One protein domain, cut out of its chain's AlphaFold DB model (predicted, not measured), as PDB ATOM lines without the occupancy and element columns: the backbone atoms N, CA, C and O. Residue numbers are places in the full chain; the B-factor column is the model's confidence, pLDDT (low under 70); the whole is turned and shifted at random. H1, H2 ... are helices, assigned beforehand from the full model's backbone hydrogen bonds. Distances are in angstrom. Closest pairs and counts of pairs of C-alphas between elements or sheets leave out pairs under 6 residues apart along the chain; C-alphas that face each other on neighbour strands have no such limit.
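AT A GLANCE: This is residues 387 to 425 and 432 to 482 of the 645 residues of an uncharacterized protein of Kockovaella imperatae (UniProt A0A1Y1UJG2). Three long helices, H2, H4 and H5, lie side by side in a loose up-and-down bundle, each running against the one before; short H1 is near H2, and short H3 follows beyond H2's end. The 90 printed residues, all helix by class, have five named helices, H1 to H5. The whole is only just compact, close to loose (radius of gyration of the C-alphas 14.2 A), spanning 46 by 27 by 20 A.

HOW THE PARTS SIT: Start at H2, residues 398 to 415, whose residues 407 to 414 alone touch H5, residues 464 to 479; the closest C-alphas, Asn 407 and Thr 466, are 6.1 A apart. H5 forms a hairpin with H4, residues 442 to 457, at a shallow tilt of 17 degrees; C-alphas 442 and 477 come closest, 5.8 A. H1, residues 388 to 391, and H3, residues 418 to 422, touch no helix. Every O i to N i+4 pair is within hydrogen-bond range in H2, H3 and H5, and 11 of 12 in H4.

IN THESE COORDINATES: Find C-alpha 398 at (-54.872, -22.023, -38.396); H2 runs 25.4 A. H5 ends at C-alpha 479, (-27.654, -35.012, -17.685).

THE WHOLE: Across the cut, C-alphas 425 and 432 are 9.7 A apart. Confidence is under 70 in 27 residues.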
ATOM      1  N   ASP A 387     -45.182 -31.274 -45.710       56.72
ATOM      2  CA  ASP A 387     -46.080 -30.339 -46.402       56.72
ATOM      3  C   ASP A 387     -47.391 -30.024 -45.642       56.72
ATOM      4  O   ASP A 387     -48.200 -30.937 -45.425       56.72
ATOM      5  N   PRO A 388     -47.617 -28.757 -45.220       56.00
ATOM      6  CA  PRO A 388     -48.724 -28.397 -44.335       56.00
ATOM      7  C   PRO A 388     -50.106 -28.771 -44.886       56.00
ATOM      8  O   PRO A 388     -50.992 -29.116 -44.104       56.00
ATOM      9  N   GLU A 389     -50.300 -28.760 -46.208       56.75
ATOM     10  CA  GLU A 389     -51.597 -29.104 -46.812       56.75
ATOM     11  C   GLU A 389     -51.884 -30.613 -46.819       56.75
ATOM     12  O   GLU A 389     -53.042 -31.018 -46.893       56.75
ATOM     13  N   ARG A 390     -50.856 -31.466 -46.688       56.72
ATOM     14  CA  ARG A 390     -51.010 -32.932 -46.710       56.72
ATOM     15  C   ARG A 390     -51.196 -33.575 -45.336       56.72
ATOM     16  O   ARG A 390     -51.517 -34.760 -45.279       56.72
ATOM     17  N   ILE A 391     -50.949 -32.849 -44.242       67.88
ATOM     18  CA  ILE A 391     -50.836 -33.442 -42.895       67.88
ATOM     19  C   ILE A 391     -51.833 -32.876 -41.881       67.88
ATOM     20  O   ILE A 391     -52.171 -33.570 -40.920       67.88
ATOM     21  N   TYR A 392     -52.343 -31.657 -42.062       77.94
ATOM     22  CA  TYR A 392     -53.287 -31.081 -41.101       77.94
ATOM     23  C   TYR A 392     -54.728 -31.539 -41.368       77.94
ATOM     24  O   TYR A 392     -55.257 -31.275 -42.448       77.94
ATOM     25  N   PRO A 393     -55.412 -32.159 -40.385       79.94
ATOM     26  CA  PRO A 393     -56.839 -32.427 -40.487       79.94
ATOM     27  C   PRO A 393     -57.615 -31.137 -40.762       79.94
ATOM     28  O   PRO A 393     -57.422 -30.139 -40.067       79.94
ATOM     29  N   SER A 394     -58.574 -31.172 -41.689       79.94
ATOM     30  CA  SER A 394     -59.408 -30.010 -42.045       79.94
ATOM     31  C   SER A 394     -60.184 -29.424 -40.854       79.94
ATOM     32  O   SER A 394     -60.632 -28.283 -40.907       79.94
ATOM     33  N   ARG A 395     -60.309 -30.187 -39.753       86.56
ATOM     34  CA  ARG A 395     -60.886 -29.759 -38.466       86.56
ATOM     35  C   ARG A 395     -59.969 -28.869 -37.606       86.56
ATOM     36  O   ARG A 395     -60.371 -28.493 -36.507       86.56
ATOM     37  N   TRP A 396     -58.746 -28.556 -38.041       86.75
ATOM     38  CA  TRP A 396     -57.800 -27.712 -37.296       86.75
ATOM     39  C   TRP A 396     -57.895 -26.233 -37.672       86.75
ATOM     40  O   TRP A 396     -57.824 -25.856 -38.840       86.75
ATOM     41  N   THR A 397     -57.956 -25.382 -36.647       90.31
ATOM     42  CA  THR A 397     -57.798 -23.927 -36.783       90.31
ATOM     43  C   THR A 397     -56.381 -23.575 -37.237       90.31
ATOM     44  O   THR A 397     -55.423 -24.282 -36.916       90.31
ATOM     45  N   ASP A 398     -56.200 -22.438 -37.910       87.88
ATOM     46  CA  ASP A 398     -54.872 -22.023 -38.396       87.88
ATOM     47  C   ASP A 398     -53.865 -21.817 -37.260       87.88
ATOM     48  O   ASP A 398     -52.671 -22.049 -37.427       87.88
ATOM     49  N   ARG A 399     -54.351 -21.496 -36.055       86.62
ATOM     50  CA  ARG A 399     -53.532 -21.438 -34.841       86.62
ATOM     51  C   ARG A 399     -53.009 -22.816 -34.412       86.62
ATOM     52  O   ARG A 399     -51.867 -22.907 -33.977       86.62
ATOM     53  N   GLN A 400     -53.797 -23.883 -34.573       87.50
ATOM     54  CA  GLN A 400     -53.347 -25.264 -34.340       87.50
ATOM     55  C   GLN A 400     -52.368 -25.726 -35.425       87.50
ATOM     56  O   GLN A 400     -51.336 -26.299 -35.085       87.50
ATOM     57  N   LYS A 401     -52.630 -25.410 -36.705       89.69
ATOM     58  CA  LYS A 401     -51.688 -25.655 -37.816       89.69
ATOM     59  C   LYS A 401     -50.334 -24.986 -37.539       89.69
ATOM     60  O   LYS A 401     -49.294 -25.636 -37.593       89.69
ATOM     61  N   LEU A 402     -50.355 -23.711 -37.143       89.69
ATOM     62  CA  LEU A 402     -49.172 -22.925 -36.788       89.69
ATOM     63  C   LEU A 402     -48.442 -23.480 -35.551       89.69
ATOM     64  O   LEU A 402     -47.213 -23.553 -35.546       89.69
ATOM     65  N   THR A 403     -49.178 -23.920 -34.522       89.12
ATOM     66  CA  THR A 403     -48.596 -24.624 -33.368       89.12
ATOM     67  C   THR A 403     -47.929 -25.932 -33.773       89.12
ATOM     68  O   THR A 403     -46.782 -26.159 -33.390       89.12
ATOM     69  N   HIS A 404     -48.560 -26.752 -34.613       89.75
ATOM     70  CA  HIS A 404     -47.937 -27.976 -35.106       89.75
ATOM     71  C   HIS A 404     -46.700 -27.689 -35.967       89.75
ATOM     72  O   HIS A 404     -45.682 -28.353 -35.795       89.75
ATOM     73  N   TYR A 405     -46.745 -26.697 -36.863       91.75
ATOM     74  CA  TYR A 405     -45.593 -26.291 -37.675       91.75
ATOM     75  C   TYR A 405     -44.392 -25.895 -36.802       91.75
ATOM     76  O   TYR A 405     -43.289 -26.415 -36.988       91.75
ATOM     77  N   PHE A 406     -44.595 -25.021 -35.810       92.06
ATOM     78  CA  PHE A 406     -43.512 -24.595 -34.922       92.06
ATOM     79  C   PHE A 406     -43.043 -25.703 -33.974       92.06
ATOM     80  O   PHE A 406     -41.843 -25.792 -33.731       92.06
ATOM     81  N   ASN A 407     -43.931 -26.577 -33.491       90.94
ATOM     82  CA  ASN A 407     -43.534 -27.757 -32.718       90.94
ATOM     83  C   ASN A 407     -42.703 -28.727 -33.566       90.94
ATOM     84  O   ASN A 407     -41.613 -29.090 -33.149       90.94
ATOM     85  N   ALA A 408     -43.150 -29.084 -34.774       89.00
ATOM     86  CA  ALA A 408     -42.402 -29.954 -35.684       89.00
ATOM     87  C   ALA A 408     -41.033 -29.359 -36.052       89.00
ATOM     88  O   ALA A 408     -40.034 -30.078 -36.083       89.00
ATOM     89  N   ARG A 409     -40.965 -28.032 -36.247       88.56
ATOM     90  CA  ARG A 409     -39.699 -27.311 -36.399       88.56
ATOM     91  C   ARG A 409     -38.831 -27.475 -35.151       88.56
ATOM     92  O   ARG A 409     -37.720 -27.966 -35.287       88.56
ATOM     93  N   LEU A 410     -39.317 -27.120 -33.957       90.06
ATOM     94  CA  LEU A 410     -38.569 -27.238 -32.695       90.06
ATOM     95  C   LEU A 410     -38.073 -28.672 -32.446       90.06
ATOM     96  O   LEU A 410     -36.899 -28.836 -32.130       90.06
ATOM     97  N   THR A 411     -38.910 -29.692 -32.668       88.38
ATOM     98  CA  THR A 411     -38.519 -31.110 -32.637       88.38
ATOM     99  C   THR A 411     -37.318 -31.348 -33.546       88.38
ATOM    100  O   THR A 411     -36.259 -31.730 -33.051       88.38
ATOM    101  N   TYR A 412     -37.424 -31.006 -34.836       85.00
ATOM    102  CA  TYR A 412     -36.329 -31.131 -35.802       85.00
ATOM    103  C   TYR A 412     -35.046 -30.399 -35.353       85.00
ATOM    104  O   TYR A 412     -33.957 -30.954 -35.507       85.00
ATOM    105  N   LEU A 413     -35.153 -29.212 -34.735       82.06
ATOM    106  CA  LEU A 413     -33.995 -28.465 -34.217       82.06
ATOM    107  C   LEU A 413     -33.365 -29.098 -32.954       82.06
ATOM    108  O   LEU A 413     -32.187 -28.870 -32.688       82.06
ATOM    109  N   THR A 414     -34.129 -29.869 -32.169       82.06
ATOM    110  CA  THR A 414     -33.645 -30.556 -30.947       82.06
ATOM    111  C   THR A 414     -33.174 -31.995 -31.173       82.06
ATOM    112  O   THR A 414     -32.355 -32.489 -30.401       82.06
ATOM    113  N   GLU A 415     -33.685 -32.677 -32.200       81.62
ATOM    114  CA  GLU A 415     -33.370 -34.085 -32.480       81.62
ATOM    115  C   GLU A 415     -32.264 -34.269 -33.521       81.62
ATOM    116  O   GLU A 415     -31.536 -35.259 -33.465       81.62
ATOM    117  N   THR A 416     -32.109 -33.333 -34.462       76.88
ATOM    118  CA  THR A 416     -31.099 -33.461 -35.520       76.88
ATOM    119  C   THR A 416     -29.699 -33.224 -34.947       76.88
ATOM    120  O   THR A 416     -29.419 -32.123 -34.462       76.88
ATOM    121  N   PRO A 417     -28.777 -34.205 -35.011       65.75
ATOM    122  CA  PRO A 417     -27.419 -34.011 -34.520       65.75
ATOM    123  C   PRO A 417     -26.698 -32.969 -35.380       65.75
ATOM    124  O   PRO A 417     -26.770 -33.005 -36.609       65.75
ATOM    125  N   LEU A 418     -25.941 -32.069 -34.747       62.06
ATOM    126  CA  LEU A 418     -25.249 -30.961 -35.419       62.06
ATOM    127  C   LEU A 418     -24.352 -31.424 -36.580       62.06
ATOM    128  O   LEU A 418     -24.244 -30.719 -37.578       62.06
ATOM    129  N   ALA A 419     -23.767 -32.622 -36.497       57.12
ATOM    130  CA  ALA A 419     -22.993 -33.217 -37.587       57.12
ATOM    131  C   ALA A 419     -23.812 -33.384 -38.885       57.12
ATOM    132  O   ALA A 419     -23.299 -33.108 -39.964       57.12
ATOM    133  N   ALA A 420     -25.095 -33.751 -38.793       60.50
ATOM    134  CA  ALA A 420     -25.988 -33.884 -39.947       60.50
ATOM    135  C   ALA A 420     -26.461 -32.530 -40.512       60.50
ATOM    136  O   ALA A 420     -26.893 -32.470 -41.663       60.50
ATOM    137  N   HIS A 421     -26.362 -31.447 -39.728       59.91
ATOM    138  CA  HIS A 421     -26.501 -30.080 -40.233       59.91
ATOM    139  C   HIS A 421     -25.214 -29.609 -40.925       59.91
ATOM    140  O   HIS A 421     -25.284 -29.147 -42.055       59.91
ATOM    141  N   LEU A 422     -24.047 -29.758 -40.285       59.97
ATOM    142  CA  LEU A 422     -22.754 -29.302 -40.820       59.97
ATOM    143  C   LEU A 422     -22.327 -30.064 -42.087       59.97
ATOM    144  O   LEU A 422     -21.776 -29.468 -43.002       59.97
ATOM    145  N   ALA A 423     -22.666 -31.351 -42.205       60.38
ATOM    146  CA  ALA A 423     -22.499 -32.115 -43.447       60.38
ATOM    147  C   ALA A 423     -23.471 -31.694 -44.576       60.38
ATOM    148  O   ALA A 423     -23.462 -32.288 -45.652       60.38
ATOM    149  N   LYS A 424     -24.348 -30.709 -44.324       57.50
ATOM    150  CA  LYS A 424     -25.361 -30.184 -45.254       57.50
ATOM    151  C   LYS A 424     -25.435 -28.650 -45.274       57.50
ATOM    152  O   LYS A 424     -26.393 -28.108 -45.824       57.50
ATOM    153  N   THR A 425     -24.467 -27.936 -44.692       48.03
ATOM    154  CA  THR A 425     -24.399 -26.470 -44.801       48.03
ATOM    155  C   THR A 425     -23.888 -26.058 -46.176       48.03
ATOM    156  O   THR A 425     -22.721 -25.715 -46.346       48.03
ATOM    157  N   LEU A 432     -28.890 -20.912 -39.033       65.88
ATOM    158  CA  LEU A 432     -29.505 -21.807 -38.058       65.88
ATOM    159  C   LEU A 432     -29.408 -21.150 -36.670       65.88
ATOM    160  O   LEU A 432     -28.323 -20.682 -36.308       65.88
ATOM    161  N   PRO A 433     -30.502 -21.118 -35.878       66.44
ATOM    162  CA  PRO A 433     -30.501 -20.493 -34.561       66.44
ATOM    163  C   PRO A 433     -29.283 -20.897 -33.720       66.44
ATOM    164  O   PRO A 433     -28.941 -22.079 -33.665       66.44
ATOM    165  N   SER A 434     -28.664 -19.919 -33.046       62.09
ATOM    166  CA  SER A 434     -27.432 -20.045 -32.238       62.09
ATOM    167  C   SER A 434     -27.311 -21.360 -31.458       62.09
ATOM    168  O   SER A 434     -26.244 -21.971 -31.401       62.09
ATOM    169  N   TRP A 435     -28.431 -21.806 -30.893       66.50
ATOM    170  CA  TRP A 435     -28.581 -22.976 -30.043       66.50
ATOM    171  C   TRP A 435     -28.498 -24.347 -30.726       66.50
ATOM    172  O   TRP A 435     -28.362 -25.340 -30.013       66.50
ATOM    173  N   HIS A 436     -28.516 -24.438 -32.061       61.59
ATOM    174  CA  HIS A 436     -28.177 -25.687 -32.764       61.59
ATOM    175  C   HIS A 436     -26.747 -26.136 -32.469       61.59
ATOM    176  O   HIS A 436     -26.468 -27.332 -32.388       61.59
ATOM    177  N   ARG A 437     -25.826 -25.177 -32.301       61.56
ATOM    178  CA  ARG A 437     -24.456 -25.475 -31.887       61.56
ATOM    179  C   ARG A 437     -24.546 -26.098 -30.493       61.56
ATOM    180  O   ARG A 437     -25.024 -25.437 -29.574       61.56
ATOM    181  N   HIS A 438     -24.130 -27.361 -30.348       57.03
ATOM    182  CA  HIS A 438     -24.270 -28.177 -29.132       57.03
ATOM    183  C   HIS A 438     -23.400 -27.666 -27.959       57.03
ATOM    184  O   HIS A 438     -22.504 -28.353 -27.472       57.03
ATOM    185  N   GLY A 439     -23.657 -26.442 -27.493       56.09
ATOM    186  CA  GLY A 439     -23.092 -25.872 -26.279       56.09
ATOM    187  C   GLY A 439     -23.709 -26.559 -25.056       56.09
ATOM    188  O   GLY A 439     -24.910 -26.403 -24.827       56.09
ATOM    189  N   PRO A 440     -22.938 -27.316 -24.256       54.00
ATOM    190  CA  PRO A 440     -23.493 -28.183 -23.222       54.00
ATOM    191  C   PRO A 440     -24.043 -27.387 -22.028       54.00
ATOM    192  O   PRO A 440     -23.312 -26.961 -21.127       54.00
ATOM    193  N   GLY A 441     -25.368 -27.225 -21.992       65.69
ATOM    194  CA  GLY A 441     -26.110 -26.716 -20.842       65.69
ATOM    195  C   GLY A 441     -27.029 -25.531 -21.144       65.69
ATOM    196  O   GLY A 441     -27.430 -25.282 -22.277       65.69
ATOM    197  N   LEU A 442     -27.355 -24.791 -20.080       73.31
ATOM    198  CA  LEU A 442     -28.491 -23.859 -19.967       73.31
ATOM    199  C   LEU A 442     -28.624 -22.775 -21.057       73.31
ATOM    200  O   LEU A 442     -29.692 -22.178 -21.157       73.31
ATOM    201  N   HIS A 443     -27.591 -22.518 -21.864       76.44
ATOM    202  CA  HIS A 443     -27.678 -21.611 -23.011       76.44
ATOM    203  C   HIS A 443     -28.609 -22.147 -24.105       76.44
ATOM    204  O   HIS A 443     -29.480 -21.408 -24.545       76.44
ATOM    205  N   HIS A 444     -28.509 -23.431 -24.468       79.44
ATOM    206  CA  HIS A 444     -29.396 -24.047 -25.465       79.44
ATOM    207  C   HIS A 444     -30.870 -23.929 -25.040       79.44
ATOM    208  O   HIS A 444     -31.710 -23.454 -25.800       79.44
ATOM    209  N   LEU A 445     -31.170 -24.247 -23.774       83.81
ATOM    210  CA  LEU A 445     -32.511 -24.091 -23.204       83.81
ATOM    211  C   LEU A 445     -32.992 -22.628 -23.193       83.81
ATOM    212  O   LEU A 445     -34.138 -22.361 -23.548       83.81
ATOM    213  N   LYS A 446     -32.137 -21.677 -22.786       80.06
ATOM    214  CA  LYS A 446     -32.467 -20.242 -22.770       80.06
ATOM    215  C   LYS A 446     -32.821 -19.750 -24.175       80.06
ATOM    216  O   LYS A 446     -33.854 -19.114 -24.361       80.06
ATOM    217  N   ASP A 447     -31.982 -20.061 -25.152       82.81
ATOM    218  CA  ASP A 447     -32.122 -19.607 -26.532       82.81
ATOM    219  C   ASP A 447     -33.306 -20.293 -27.245       82.81
ATOM    220  O   ASP A 447     -33.996 -19.652 -28.047       82.81
ATOM    221  N   MET A 448     -33.619 -21.553 -26.909       86.88
ATOM    222  CA  MET A 448     -34.850 -22.219 -27.349       86.88
ATOM    223  C   MET A 448     -36.095 -21.539 -26.761       86.88
ATOM    224  O   MET A 448     -37.038 -21.269 -27.505       86.88
ATOM    225  N   ILE A 449     -36.094 -21.167 -25.473       87.00
ATOM    226  CA  ILE A 449     -37.180 -20.373 -24.866       87.00
ATOM    227  C   ILE A 449     -37.313 -19.020 -25.585       87.00
ATOM    228  O   ILE A 449     -38.389 -18.697 -26.075       87.00
ATOM    229  N   CYS A 450     -36.220 -18.284 -25.803       85.50
ATOM    230  CA  CYS A 450     -36.239 -17.040 -26.589       85.50
ATOM    231  C   CYS A 450     -36.636 -17.237 -28.072       85.50
ATOM    232  O   CYS A 450     -36.949 -16.274 -28.775       85.50
ATOM    233  N   THR A 451     -36.636 -18.470 -28.582       87.81
ATOM    234  CA  THR A 451     -37.139 -18.814 -29.921       87.81
ATOM    235  C   THR A 451     -38.641 -19.099 -29.889       87.81
ATOM    236  O   THR A 451     -39.377 -18.532 -30.696       87.81
ATOM    237  N   ILE A 452     -39.113 -19.834 -28.880       88.31
ATOM    238  CA  ILE A 452     -40.537 -19.979 -28.548       88.31
ATOM    239  C   ILE A 452     -41.191 -18.603 -28.341       88.31
ATOM    240  O   ILE A 452     -42.282 -18.368 -28.850       88.31
ATOM    241  N   ASP A 453     -40.518 -17.651 -27.696       81.88
ATOM    242  CA  ASP A 453     -41.006 -16.277 -27.500       81.88
ATOM    243  C   ASP A 453     -41.259 -15.533 -28.808       81.88
ATOM    244  O   ASP A 453     -42.245 -14.801 -28.932       81.88
ATOM    245  N   ARG A 454     -40.370 -15.717 -29.789       88.62
ATOM    246  CA  ARG A 454     -40.510 -15.128 -31.124       88.62
ATOM    247  C   ARG A 454     -41.690 -15.762 -31.858       88.62
ATOM    248  O   ARG A 454     -42.534 -15.029 -32.368       88.62
ATOM    249  N   TYR A 455     -41.829 -17.086 -31.797       90.94
ATOM    250  CA  TYR A 455     -42.985 -17.791 -32.357       90.94
ATOM    251  C   TYR A 455     -44.304 -17.376 -31.671       90.94
ATOM    252  O   TYR A 455     -45.312 -17.172 -32.346       90.94
ATOM    253  N   ARG A 456     -44.324 -17.152 -30.344       86.06
ATOM    254  CA  ARG A 456     -45.525 -16.689 -29.607       86.06
ATOM    255  C   ARG A 456     -46.026 -15.328 -30.085       86.06
ATOM    256  O   ARG A 456     -47.235 -15.114 -30.110       86.06
ATOM    257  N   ARG A 457     -45.128 -14.429 -30.504       89.31
ATOM    258  CA  ARG A 457     -45.495 -13.139 -31.127       89.31
ATOM    259  C   ARG A 457     -46.098 -13.310 -32.525       89.31
ATOM    260  O   ARG A 457     -46.854 -12.451 -32.955       89.31
ATOM    261  N   GLN A 458     -45.799 -14.419 -33.201       91.00
ATOM    262  CA  GLN A 458     -46.335 -14.782 -34.518       91.00
ATOM    263  C   GLN A 458     -47.659 -15.570 -34.435       91.00
ATOM    264  O   GLN A 458     -48.235 -15.892 -35.467       91.00
ATOM    265  N   GLY A 459     -48.163 -15.868 -33.227       88.88
ATOM    266  CA  GLY A 459     -49.447 -16.552 -32.996       88.88
ATOM    267  C   GLY A 459     -49.343 -17.944 -32.357       88.88
ATOM    268  O   GLY A 459     -50.363 -18.480 -31.913       88.88
ATOM    269  N   PHE A 460     -48.128 -18.498 -32.249       91.12
ATOM    270  CA  PHE A 460     -47.853 -19.797 -31.622       91.12
ATOM    271  C   PHE A 460     -48.480 -19.899 -30.226       91.12
ATOM    272  O   PHE A 460     -48.261 -19.043 -29.360       91.12
ATOM    273  N   GLN A 461     -49.233 -20.971 -29.989       89.19
ATOM    274  CA  GLN A 461     -49.691 -21.355 -28.658       89.19
ATOM    275  C   GLN A 461     -48.879 -22.577 -28.213       89.19
ATOM    276  O   GLN A 461     -49.091 -23.649 -28.778       89.19
ATOM    277  N   PRO A 462     -47.947 -22.427 -27.251       83.31
ATOM    278  CA  PRO A 462     -47.240 -23.559 -26.668       83.31
ATOM    279  C   PRO A 462     -48.230 -24.556 -26.070       83.31
ATOM    280  O   PRO A 462     -49.175 -24.148 -25.395       83.31
ATOM    281  N   ASP A 463     -47.993 -25.839 -26.308       85.50
ATOM    282  CA  ASP A 463     -48.866 -26.941 -25.910       85.50
ATOM    283  C   ASP A 463     -48.081 -28.041 -25.164       85.50
ATOM    284  O   ASP A 463     -46.932 -27.851 -24.746       85.50
ATOM    285  N   ARG A 464     -48.700 -29.218 -25.002       78.00
ATOM    286  CA  ARG A 464     -48.073 -30.415 -24.413       78.00
ATOM    287  C   ARG A 464     -46.802 -30.852 -25.153       78.00
ATOM    288  O   ARG A 464     -45.850 -31.284 -24.507       78.00
ATOM    289  N   VAL A 465     -46.748 -30.718 -26.482       83.69
ATOM    290  CA  VAL A 465     -45.555 -31.063 -27.274       83.69
ATOM    291  C   VAL A 465     -44.449 -30.045 -27.007       83.69
ATOM    292  O   VAL A 465     -43.318 -30.438 -26.722       83.69
ATOM    293  N   THR A 466     -44.770 -28.747 -26.985       87.06
ATOM    294  CA  THR A 466     -43.794 -27.704 -26.631       87.06
ATOM    295  C   THR A 466     -43.237 -27.905 -25.219       87.06
ATOM    296  O   THR A 466     -42.036 -27.747 -25.002       87.06
ATOM    297  N   ALA A 467     -44.085 -28.288 -24.258       81.94
ATOM    298  CA  ALA A 467     -43.665 -28.595 -22.892       81.94
ATOM    299  C   ALA A 467     -42.710 -29.802 -22.837       81.94
ATOM    300  O   ALA A 467     -41.657 -29.710 -22.203       81.94
ATOM    301  N   ASN A 468     -43.014 -30.889 -23.555       80.19
ATOM    302  CA  ASN A 468     -42.136 -32.060 -23.649       80.19
ATOM    303  C   ASN A 468     -40.777 -31.719 -24.289       80.19
ATOM    304  O   ASN A 468     -39.746 -32.189 -23.808       80.19
ATOM    305  N   LEU A 469     -40.738 -30.848 -25.305       85.12
ATOM    306  CA  LEU A 469     -39.486 -30.364 -25.907       85.12
ATOM    307  C   LEU A 469     -38.654 -29.521 -24.922       85.12
ATOM    308  O   LEU A 469     -37.450 -29.741 -24.788       85.12
ATOM    309  N   ILE A 470     -39.289 -28.614 -24.167       84.38
ATOM    310  CA  ILE A 470     -38.637 -27.841 -23.091       84.38
ATOM    311  C   ILE A 470     -38.057 -28.772 -22.015       84.38
ATOM    312  O   ILE A 470     -36.915 -28.578 -21.590       84.38
ATOM    313  N   LEU A 471     -38.812 -29.790 -21.590       80.19
ATOM    314  CA  LEU A 471     -38.377 -30.772 -20.592       80.19
ATOM    315  C   LEU A 471     -37.208 -31.625 -21.097       80.19
ATOM    316  O   LEU A 471     -36.225 -31.784 -20.374       80.19
ATOM    317  N   ARG A 472     -37.267 -32.109 -22.345       81.94
ATOM    318  CA  ARG A 472     -36.194 -32.884 -22.988       81.94
ATOM    319  C   ARG A 472     -34.899 -32.081 -23.082       81.94
ATOM    320  O   ARG A 472     -33.859 -32.566 -22.646       81.94
ATOM    321  N   ALA A 473     -34.971 -30.835 -23.555       82.69
ATOM    322  CA  ALA A 473     -33.818 -29.941 -23.624       82.69
ATOM    323  C   ALA A 473     -33.263 -29.594 -22.230       82.69
ATOM    324  O   ALA A 473     -32.048 -29.536 -22.044       82.69
ATOM    325  N   TRP A 474     -34.124 -29.391 -21.223       82.94
ATOM    326  CA  TRP A 474     -33.689 -29.148 -19.842       82.94
ATOM    327  C   TRP A 474     -33.000 -30.376 -19.226       82.94
ATOM    328  O   TRP A 474     -31.935 -30.224 -18.624       82.94
ATOM    329  N   LEU A 475     -33.541 -31.583 -19.433       78.38
ATOM    330  CA  LEU A 475     -32.920 -32.836 -18.995       78.38
ATOM    331  C   LEU A 475     -31.589 -33.081 -19.710       78.38
ATOM    332  O   LEU A 475     -30.594 -33.330 -19.039       78.38
ATOM    333  N   GLN A 476     -31.514 -32.897 -21.032       80.00
ATOM    334  CA  GLN A 476     -30.243 -32.919 -21.769       80.00
ATOM    335  C   GLN A 476     -29.234 -31.923 -21.170       80.00
ATOM    336  O   GLN A 476     -28.101 -32.296 -20.888       80.00
ATOM    337  N   CYS A 477     -29.640 -30.686 -20.860       75.56
ATOM    338  CA  CYS A 477     -28.773 -29.676 -20.231       75.56
ATOM    339  C   CYS A 477     -28.284 -30.022 -18.807       75.56
ATOM    340  O   CYS A 477     -27.362 -29.362 -18.306       75.56
ATOM    341  N   ALA A 478     -28.914 -30.993 -18.141       74.50
ATOM    342  CA  ALA A 478     -28.647 -31.385 -16.758       74.50
ATOM    343  C   ALA A 478     -27.958 -32.760 -16.627       74.50
ATOM    344  O   ALA A 478     -27.146 -32.946 -15.719       74.50
ATOM    345  N   LEU A 479     -28.252 -33.679 -17.550       71.94
ATOM    346  CA  LEU A 479     -27.654 -35.012 -17.685       71.94
ATOM    347  C   LEU A 479     -26.393 -35.004 -18.557       71.94
ATOM    348  O   LEU A 479     -25.559 -35.894 -18.413       71.94
ATOM    349  N   ALA A 480     -26.228 -34.019 -19.454       69.25
ATOM    350  CA  ALA A 480     -25.021 -33.891 -20.263       69.25
ATOM    351  C   ALA A 480     -23.785 -33.743 -19.367       69.25
ATOM    352  O   ALA A 480     -23.520 -32.678 -18.797       69.25
ATOM    353  N   SER A 481     -23.015 -34.829 -19.290       55.66
ATOM    354  CA  SER A 481     -21.657 -34.821 -18.762       55.66
ATOM    355  C   SER A 481     -20.856 -33.720 -19.472       55.66
ATOM    356  O   SER A 481     -20.992 -33.569 -20.693       55.66
ATOM    357  N   PRO A 482     -20.054 -32.909 -18.753       59.44
ATOM    358  CA  PRO A 482     -19.219 -31.901 -19.393       59.44
ATOM    359  C   PRO A 482     -18.326 -32.575 -20.451       59.44
ATOM    360  O   PRO A 482     -17.823 -33.676 -20.203       59.44
TER     361      PRO A 482